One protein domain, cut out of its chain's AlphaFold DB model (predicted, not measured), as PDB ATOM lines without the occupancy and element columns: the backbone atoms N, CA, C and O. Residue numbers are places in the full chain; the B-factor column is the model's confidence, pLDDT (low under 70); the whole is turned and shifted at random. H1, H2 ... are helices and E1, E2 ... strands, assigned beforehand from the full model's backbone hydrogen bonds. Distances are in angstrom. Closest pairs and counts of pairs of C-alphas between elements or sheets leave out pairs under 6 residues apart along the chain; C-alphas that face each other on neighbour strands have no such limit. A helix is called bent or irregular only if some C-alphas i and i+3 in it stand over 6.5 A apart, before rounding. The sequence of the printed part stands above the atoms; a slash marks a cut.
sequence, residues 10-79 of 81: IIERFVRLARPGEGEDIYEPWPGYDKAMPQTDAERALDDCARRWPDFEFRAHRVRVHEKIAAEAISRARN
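AT A GLANCE: This is residues 10 to 79 of the 81 residues of an uncharacterized protein of Paraburkholderia strydomiana (UniProt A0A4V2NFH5). A small, strongly twisted sheet of three strands has helix H1 packed along E1 and E3, while the last helix, H2, only grazes the sheet and is apart from H1. The 70 printed residues hold two named helices and three named strands, in the order E1, E2, H1, E3, H2. The sheet's order is E2, E1, E3, antiparallel throughout, and the class is mixed, helices and strands. The whole is only just compact, close to loose, with a radius of gyration of the C-alphas of 12.8 A and spans of 32 by 28 by 23 A.

IN THESE COORDINATES: Find C-alpha 10 at (300.845, 218.402, 140.846); from there E1 runs 18.1 A through residues 10 to 16. E2 takes residues 26 to 29, 10.3 A. Look next at C-alpha 39 at (304.595, 223.437, 147.111), where H1, residues 39 to 52, begins its 19.7 A. E3 is residues 58 to 63, 15.4 A. H2, residues 65 to 77, runs 20.5 A to C-alpha 77 at (287.718, 209.759, 129.829); it is irregular, with C-alphas 66 and 69 7.2 A apart.

HOW THE PARTS SIT: Begin at E1, the inner strand. E1 and E2 form a hairpin, with N 13 and O 28 2.8 A apart, within hydrogen-bond range. On E1's other side is E3, where N 59 and O 12 are 2.8 A apart, also within range. H1 is on the sheet in two layers, a helix layer over a strand layer, at a height of 9.1 A. It lies over E1 and E3, along the strands, at 18 degrees to E3 on the local plane; its closest C-alphas to E3 are those of Ala 42 and Ala 60, 6.2 A. E2, H1 and E3 make a split strand-helix-strand unit, two strands of one sheet that are not neighbours, with a helix between them along the chain and E1 between them in the sheet, and its crossover is right-handed. H2 only grazes the sheet, with residues 70 to 74. In H1 every O i to N i+4 pair is within hydrogen-bond range, in H2 5 of 9.

THE WHOLE: The C-alphas farthest apart are those of Gly 21 and Thr 40, 34.9 A. The printed part has no cut and no long link. Its mean pLDDT is 76.3, and residues 64 to 79 are under 70.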
ATOM      1  N   ILE A  10     300.652 219.726 141.445       87.12
ATOM      2  CA  ILE A  10     300.845 218.402 140.846       87.12
ATOM      3  C   ILE A  10     302.092 218.421 139.969       87.12
ATOM      4  O   ILE A  10     302.508 219.488 139.507       87.12
ATOM      5  N   ILE A  11     302.686 217.251 139.732       88.12
ATOM      6  CA  ILE A  11     303.763 217.110 138.750       88.12
ATOM      7  C   ILE A  11     303.178 216.643 137.433       88.12
ATOM      8  O   ILE A  11     302.496 215.619 137.360       88.12
ATOM      9  N   GLU A  12     303.509 217.375 136.382       85.94
ATOM     10  CA  GLU A  12     303.164 217.025 135.020       85.94
ATOM     11  C   GLU A  12     304.435 216.841 134.196       85.94
ATOM     12  O   GLU A  12     305.445 217.523 134.386       85.94
ATOM     13  N   ARG A  13     304.395 215.881 133.280       87.75
ATOM     14  CA  ARG A  13     305.441 215.649 132.296       87.75
ATOM     15  C   ARG A  13     305.097 216.404 131.023       87.75
ATOM     16  O   ARG A  13     303.980 216.300 130.521       87.75
ATOM     17  N   PHE A  14     306.079 217.089 130.456       85.81
ATOM     18  CA  PHE A  14     305.979 217.635 129.115       85.81
ATOM     19  C   PHE A  14     305.861 216.505 128.085       85.81
ATOM     20  O   PHE A  14     306.717 215.623 127.998       85.81
ATOM     21  N   VAL A  15     304.792 216.530 127.294       83.38
ATOM     22  CA  VAL A  15     304.531 215.510 126.272       83.38
ATOM     23  C   VAL A  15     305.015 215.987 124.918       83.38
ATOM     24  O   VAL A  15     305.734 215.274 124.216       83.38
ATOM     25  N   ARG A  16     304.578 217.182 124.519       81.94
ATOM     26  CA  ARG A  16     304.919 217.779 123.230       81.94
ATOM     27  C   ARG A  16     304.577 219.257 123.194       81.94
ATOM     28  O   ARG A  16     303.645 219.707 123.859       81.94
ATOM     29  N   LEU A  17     305.259 219.955 122.289       79.44
ATOM     30  CA  LEU A  17     304.877 221.303 121.894       79.44
ATOM     31  C   LEU A  17     303.475 221.301 121.276       79.44
ATOM     32  O   LEU A  17     303.091 220.366 120.547       79.44
ATOM     33  N   ALA A  18     302.734 222.370 121.540       78.56
ATOM     34  CA  ALA A  18     301.481 222.634 120.851       78.56
ATOM     35  C   ALA A  18     301.735 222.775 119.345       78.56
ATOM     36  O   ALA A  18     302.696 223.422 118.914       78.56
ATOM     37  N   ARG A  19     300.878 222.185 118.506       79.19
ATOM     38  CA  ARG A  19     300.919 222.483 117.067       79.19
ATOM     39  C   ARG A  19     300.377 223.892 116.816       79.19
ATOM     40  O   ARG A  19     299.585 224.392 117.618       79.19
ATOM     41  N   PRO A  20     300.729 224.529 115.685       76.69
ATOM     42  CA  PRO A  20     300.126 225.800 115.300       76.69
ATOM     43  C   PRO A  20     298.592 225.696 115.313       76.69
ATOM     44  O   PRO A  20     298.018 224.900 114.573       76.69
ATOM     45  N   GLY A  21     297.946 226.478 116.181       77.81
ATOM     46  CA  GLY A  21     296.492 226.471 116.380       77.81
ATOM     47  C   GLY A  21     295.966 225.614 117.543       77.81
ATOM     48  O   GLY A  21     294.779 225.711 117.831       77.81
ATOM     49  N   GLU A  22     296.800 224.822 118.232       70.62
ATOM     50  CA  GLU A  22     296.388 224.029 119.413       70.62
ATOM     51  C   GLU A  22     296.460 224.808 120.742       70.62
ATOM     52  O   GLU A  22     295.875 224.371 121.727       70.62
ATOM     53  N   GLY A  23     297.107 225.977 120.772       75.44
ATOM     54  CA  GLY A  23     297.233 226.796 121.981       75.44
ATOM     55  C   GLY A  23     298.523 226.510 122.748       75.44
ATOM     56  O   GLY A  23     299.603 226.751 122.213       75.44
ATOM     57  N   GLU A  24     298.403 226.063 123.999       75.00
ATOM     58  CA  GLU A  24     299.521 225.847 124.930       75.00
ATOM     59  C   GLU A  24     300.123 224.439 124.825       75.00
ATOM     60  O   GLU A  24     299.483 223.499 124.346       75.00
ATOM     61  N   ASP A  25     301.379 224.311 125.261       80.81
ATOM     62  CA  ASP A  25     302.103 223.040 125.292       80.81
ATOM     63  C   ASP A  25     301.345 221.974 126.086       80.81
ATOM     64  O   ASP A  25     300.659 222.263 127.066       80.81
ATOM     65  N   ILE A  26     301.487 220.719 125.662       80.44
ATOM     66  CA  ILE A  26     300.736 219.618 126.257       80.44
ATOM     67  C   ILE A  26     301.564 218.991 127.369       80.44
ATOM     68  O   ILE A  26     302.640 218.434 127.128       80.44
ATOM     69  N   TYR A  27     300.990 219.025 128.566       82.56
ATOM     70  CA  TYR A  27     301.489 218.358 129.756       82.56
ATOM     71  C   TYR A  27     300.542 217.218 130.139       82.56
ATOM     72  O   TYR A  27     299.336 217.287 129.896       82.56
ATOM     73  N   GLU A  28     301.092 216.142 130.699       82.44
ATOM     74  CA  GLU A  28     300.305 215.050 131.272       82.44
ATOM     75  C   GLU A  28     300.638 214.866 132.758       82.44
ATOM     76  O   GLU A  28     301.821 214.872 133.111       82.44
ATOM     77  N   PRO A  29     299.645 214.640 133.636       83.31
ATOM     78  CA  PRO A  29     299.899 214.308 135.033       83.31
ATOM     79  C   PRO A  29     300.789 213.070 135.162       83.31
ATOM     80  O   PRO A  29     300.517 212.027 134.558       83.31
ATOM     81  N   TRP A  30     301.853 213.170 135.960       86.56
ATOM     82  CA  TRP A  30     302.815 212.085 136.100       86.56
ATOM     83  C   TRP A  30     302.315 211.027 137.098       86.56
ATOM     84  O   TRP A  30     302.008 211.370 138.243       86.56
ATOM     85  N   PRO A  31     302.240 209.733 136.720       79.12
ATOM     86  CA  PRO A  31     301.704 208.696 137.596       79.12
ATOM     87  C   PRO A  31     302.438 208.614 138.941       79.12
ATOM     88  O   PRO A  31     303.648 208.387 138.988       79.12
ATOM     89  N   GLY A  32     301.697 208.762 140.041       81.94
ATOM     90  CA  GLY A  32     302.247 208.739 141.402       81.94
ATOM     91  C   GLY A  32     302.584 210.123 141.964       81.94
ATOM     92  O   GLY A  32     302.816 210.234 143.168       81.94
ATOM     93  N   TYR A  33     302.546 211.159 141.126       82.62
ATOM     94  CA  TYR A  33     302.726 212.567 141.491       82.62
ATOM     95  C   TYR A  33     301.581 213.455 140.959       82.62
ATOM     96  O   TYR A  33     301.664 214.681 140.963       82.62
ATOM     97  N   ASP A  34     300.490 212.812 140.540       75.62
ATOM     98  CA  ASP A  34     299.229 213.376 140.054       75.62
ATOM     99  C   ASP A  34     298.301 213.842 141.189       75.62
ATOM    100  O   ASP A  34     297.247 214.432 140.953       75.62
ATOM    101  N   LYS A  35     298.684 213.580 142.443       79.00
ATOM    102  CA  LYS A  35     297.952 214.031 143.627       79.00
ATOM    103  C   LYS A  35     298.394 215.429 144.029       79.00
ATOM    104  O   LYS A  35     299.586 215.693 144.135       79.00
ATOM    105  N   ALA A  36     297.404 216.264 144.338       81.88
ATOM    106  CA  ALA A  36     297.599 217.565 144.959       81.88
ATOM    107  C   ALA A  36     298.520 217.452 146.182       81.88
ATOM    108  O   ALA A  36     298.239 216.691 147.113       81.88
ATOM    109  N   MET A  37     299.618 218.198 146.153       86.00
ATOM    110  CA  MET A  37     300.607 218.252 147.218       86.00
ATOM    111  C   MET A  37     301.015 219.699 147.517       86.00
ATOM    112  O   MET A  37     300.901 220.568 146.649       86.00
ATOM    113  N   PRO A  38     301.506 219.989 148.731       86.19
ATOM    114  CA  PRO A  38     302.060 221.297 149.053       86.19
ATOM    115  C   PRO A  38     303.237 221.651 148.140       86.19
ATOM    116  O   PRO A  38     303.967 220.767 147.691       86.19
ATOM    117  N   GLN A  39     303.486 222.946 147.942       84.81
ATOM    118  CA  GLN A  39     304.595 223.437 147.111       84.81
ATOM    119  C   GLN A  39     305.938 222.768 147.445       84.81
ATOM    120  O   GLN A  39     306.643 222.320 146.550       84.81
ATOM    121  N   THR A  40     306.270 222.651 148.730       87.75
ATOM    122  CA  THR A  40     307.531 222.046 149.186       87.75
ATOM    123  C   THR A  40     307.659 220.575 148.797       87.75
ATOM    124  O   THR A  40     308.758 220.095 148.531       87.75
ATOM    125  N   ASP A  41     306.543 219.845 148.767       88.38
ATOM    126  CA  ASP A  41     306.540 218.454 148.325       88.38
ATOM    127  C   ASP A  41     306.593 218.364 146.802       88.38
ATOM    128  O   ASP A  41     307.270 217.480 146.287       88.38
ATOM    129  N   ALA A  42     305.981 219.309 146.083       87.81
ATOM    130  CA  ALA A  42     306.095 219.401 144.630       87.81
ATOM    131  C   ALA A  42     307.527 219.714 144.182       87.81
ATOM    132  O   ALA A  42     308.025 219.092 143.250       87.81
ATOM    133  N   GLU A  43     308.234 220.609 144.869       89.50
ATOM    134  CA  GLU A  43     309.646 220.900 144.590       89.50
ATOM    135  C   GLU A  43     310.523 219.652 144.773       89.50
ATOM    136  O   GLU A  43     311.359 219.340 143.924       89.50
ATOM    137  N   ARG A  44     310.284 218.885 145.845       90.75
ATOM    138  CA  ARG A  44     310.980 217.611 146.085       90.75
ATOM    139  C   ARG A  44     310.616 216.550 145.050       90.75
ATOM    140  O   ARG A  44     311.495 215.866 144.540       90.75
ATOM    141  N   ALA A  45     309.333 216.427 144.726       89.69
ATOM    142  CA  ALA A  45     308.836 215.505 143.718       89.69
ATOM    143  C   ALA A  45     309.408 215.807 142.330       89.69
ATOM    144  O   ALA A  45     309.737 214.882 141.593       89.69
ATOM    145  N   LEU A  46     309.556 217.088 141.988       90.19
ATOM    146  CA  LEU A  46     310.136 217.535 140.730       90.19
ATOM    147  C   LEU A  46     311.610 217.126 140.615       90.19
ATOM    148  O   LEU A  46     312.002 216.551 139.601       90.19
ATOM    149  N   ASP A  47     312.405 217.365 141.662       90.75
ATOM    150  CA  ASP A  47     313.814 216.951 141.723       90.75
ATOM    151  C   ASP A  47     313.955 215.419 141.675       90.75
ATOM    152  O   ASP A  47     314.765 214.890 140.911       90.75
ATOM    153  N   ASP A  48     313.107 214.688 142.402       91.94
ATOM    154  CA  ASP A  48     313.066 213.223 142.349       91.94
ATOM    155  C   ASP A  48     312.712 212.710 140.944       91.94
ATOM    156  O   ASP A  48     313.345 211.772 140.453       91.94
ATOM    157  N   CYS A  49     311.731 213.318 140.270       88.69
ATOM    158  CA  CYS A  49     311.344 212.933 138.913       88.69
ATOM    159  C   CYS A  49     312.472 213.201 137.913       88.69
ATOM    160  O   CYS A  49     312.822 212.305 137.146       88.69
ATOM    161  N   ALA A  50     313.098 214.379 137.978       89.44
ATOM    162  CA  ALA A  50     314.223 214.741 137.121       89.44
ATOM    163  C   ALA A  50     315.437 213.813 137.319       89.44
ATOM    164  O   ALA A  50     316.135 213.486 136.361       89.44
ATOM    165  N   ARG A  51     315.678 213.333 138.548       90.31
ATOM    166  CA  ARG A  51     316.754 212.367 138.839       90.31
ATOM    167  C   ARG A  51     316.440 210.955 138.371       90.31
ATOM    168  O   ARG A  51     317.336 210.250 137.913       90.31
ATOM    169  N   ARG A  52     315.195 210.506 138.543       90.44
ATOM    170  CA  ARG A  52     314.780 209.134 138.205       90.44
ATOM    171  C   ARG A  52     314.558 208.950 136.711       90.44
ATOM    172  O   ARG A  52     314.804 207.857 136.207       90.44
ATOM    173  N   TRP A  53     314.119 210.000 136.024       89.12
ATOM    174  CA  TRP A  53     313.864 209.985 134.591       89.12
ATOM    175  C   TRP A  53     314.438 211.235 133.907       89.12
ATOM    176  O   TRP A  53     313.685 212.131 133.531       89.12
ATOM    177  N   PRO A  54     315.765 211.299 133.711       87.56
ATOM    178  CA  PRO A  54     316.422 212.466 133.118       87.56
ATOM    179  C   PRO A  54     316.050 212.706 131.644       87.56
ATOM    180  O   PRO A  54     316.273 213.798 131.131       87.56
ATOM    181  N   ASP A  55     315.478 211.707 130.965       87.38
ATOM    182  CA  ASP A  55     315.010 211.814 129.576       87.38
ATOM    183  C   ASP A  55     313.669 212.557 129.435       87.38
ATOM    184  O   ASP A  55     313.239 212.848 128.317       87.38
ATOM    185  N   PHE A  56     312.978 212.841 130.545       86.06
ATOM    186  CA  PHE A  56     311.696 213.540 130.544       86.06
ATOM    187  C   PHE A  56     311.816 214.922 131.186       86.06
ATOM    188  O   PHE A  56     312.456 215.097 132.220       86.06
ATOM    189  N   GLU A  57     311.133 215.901 130.596       87.56
ATOM    190  CA  GLU A  57     310.981 217.223 131.193       87.56
ATOM    191  C   GLU A  57     309.731 217.244 132.082       87.56
ATOM    192  O   GLU A  57     308.632 216.886 131.650       87.56
ATOM    193  N   PHE A  58     309.911 217.649 133.337       88.81
ATOM    194  CA  PHE A  58     308.852 217.725 134.339       88.81
ATOM    195  C   PHE A  58     308.604 219.175 134.750       88.81
ATOM    196  O   PHE A  58     309.530 219.988 134.794       88.81
ATOM    197  N   ARG A  59     307.358 219.491 135.112       87.50
ATOM    198  CA  ARG A  59     306.959 220.773 135.699       87.50
ATOM    199  C   ARG A  59     305.987 220.575 136.848       87.50
ATOM    200  O   ARG A  59     305.142 219.687 136.819       87.50
ATOM    201  N   ALA A  60     306.102 221.441 137.849       86.12
ATOM    202  CA  ALA A  60     305.105 221.564 138.900       86.12
ATOM    203  C   ALA A  60     304.046 222.587 138.467       86.12
ATOM    204  O   ALA A  60     304.369 223.754 138.238       86.12
ATOM    205  N   HIS A  61     302.790 222.155 138.371       83.88
ATOM    206  CA  HIS A  61     301.653 223.017 138.055       83.88
ATOM    207  C   HIS A  61     300.793 223.246 139.296       83.88
ATOM    208  O   HIS A  61     300.477 222.315 140.039       83.88
ATOM    209  N   ARG A  62     300.414 224.508 139.528       82.56
ATOM    210  CA  ARG A  62     299.533 224.896 140.634       82.56
ATOM    211  C   ARG A  62     298.086 224.647 140.231       82.56
ATOM    212  O   ARG A  62     297.538 225.380 139.416       82.56
ATOM    213  N   VAL A  63     297.450 223.681 140.876       75.31
ATOM    214  CA  VAL A  63     296.023 223.412 140.739       75.31
ATOM    215  C   VAL A  63     295.286 224.395 141.638       75.31
ATOM    216  O   VAL A  63     295.157 224.206 142.850       75.31
ATOM    217  N   ARG A  64     294.787 225.497 141.072       64.56
ATOM    218  CA  ARG A  64     293.838 226.325 141.825       64.56
ATOM    219  C   ARG A  64     292.574 225.492 142.005       64.56
ATOM    220  O   ARG A  64     292.082 224.912 141.050       64.56
ATOM    221  N   VAL A  65     292.011 225.459 143.212       52.66
ATOM    222  CA  VAL A  65     290.846 224.631 143.607       52.66
ATOM    223  C   VAL A  65     289.616 224.744 142.667       52.66
ATOM    224  O   VAL A  65     288.727 223.900 142.725       52.66
ATOM    225  N   HIS A  66     289.574 225.715 141.745       43.44
ATOM    226  CA  HIS A  66     288.582 225.805 140.661       43.44
ATOM    227  C   HIS A  66     288.815 224.854 139.465       43.44
ATOM    228  O   HIS A  66     287.892 224.646 138.682       43.44
ATOM    229  N   GLU A  67     289.986 224.230 139.337       48.81
ATOM    230  CA  GLU A  67     290.327 223.262 138.279       48.81
ATOM    231  C   GLU A  67     290.161 221.799 138.714       48.81
ATOM    232  O   GLU A  67     290.464 220.880 137.953       48.81
ATOM    233  N   LYS A  68     289.575 221.552 139.899       46.56
ATOM    234  CA  LYS A  68     289.145 220.204 140.324       46.56
ATOM    235  C   LYS A  68     288.232 219.507 139.301       46.56
ATOM    236  O   LYS A  68     288.149 218.286 139.304       46.56
ATOM    237  N   ILE A  69     287.603 220.259 138.395       49.41
ATOM    238  CA  ILE A  69     286.731 219.726 137.341       49.41
ATOM    239  C   ILE A  69     287.526 219.179 136.137       49.41
ATOM    240  O   ILE A  69     287.076 218.227 135.498       49.41
ATOM    241  N   ALA A  70     288.719 219.703 135.834       45.97
ATOM    242  CA  ALA A  70     289.498 219.264 134.670       45.97
ATOM    243  C   ALA A  70     290.207 217.918 134.915       45.97
ATOM    244  O   ALA A  70     290.159 217.022 134.069       45.97
ATOM    245  N   ALA A  71     290.780 217.722 136.107       47.28
ATOM    246  CA  ALA A  71     291.439 216.467 136.481       47.28
ATOM    247  C   ALA A  71     290.446 215.289 136.628       47.28
ATOM    248  O   ALA A  71     290.741 214.157 136.225       47.28
ATOM    249  N   GLU A  72     289.229 215.547 137.129       49.19
ATOM    250  CA  GLU A  72     288.150 214.548 137.139       49.19
ATOM    251  C   GLU A  72     287.636 214.223 135.725       49.19
ATOM    252  O   GLU A  72     287.268 213.075 135.457       49.19
ATOM    253  N   ALA A  73     287.655 215.184 134.790       48.44
ATOM    254  CA  ALA A  73     287.272 214.948 133.397       48.44
ATOM    255  C   ALA A  73     288.259 214.019 132.665       48.44
ATOM    256  O   ALA A  73     287.825 213.103 131.961       48.44
ATOM    257  N   ILE A  74     289.570 214.176 132.893       48.53
ATOM    258  CA  ILE A  74     290.602 213.284 132.332       48.53
ATOM    259  C   ILE A  74     290.466 211.867 132.914       48.53
ATOM    260  O   ILE A  74     290.541 210.878 132.182       48.53
ATOM    261  N   SER A  75     290.171 211.750 134.214       48.16
ATOM    262  CA  SER A  75     289.938 210.451 134.863       48.16
ATOM    263  C   SER A  75     288.664 209.751 134.361       48.16
ATOM    264  O   SER A  75     288.659 208.530 134.196       48.16
ATOM    265  N   ARG A  76     287.592 210.494 134.042       48.72
ATOM    266  CA  ARG A  76     286.371 209.929 133.430       48.72
ATOM    267  C   ARG A  76     286.570 209.481 131.982       48.72
ATOM    268  O   ARG A  76     285.963 208.489 131.584       48.72
ATOM    269  N   ALA A  77     287.434 210.143 131.213       48.72
ATOM    270  CA  ALA A  77     287.718 209.759 129.829       48.72
ATOM    271  C   ALA A  77     288.436 208.398 129.706       48.72
ATOM    272  O   ALA A  77     288.342 207.743 128.670       48.72
ATOM    273  N   ARG A  78     289.118 207.935 130.766       51.28
ATOM    274  CA  ARG A  78     289.869 206.667 130.764       51.28
ATOM    275  C   ARG A  78     289.043 205.437 131.170       51.28
ATOM    276  O   ARG A  78     289.467 204.323 130.890       51.28
ATOM    277  N   ASN A  79     287.867 205.627 131.774       45.53
ATOM    278  CA  ASN A  79     287.012 204.542 132.287       45.53
ATOM    279  C   ASN A  79     285.793 204.210 131.403       45.53
ATOM    280  O   ASN A  79     284.939 203.433 131.819       45.53
TER     281      ASN A  79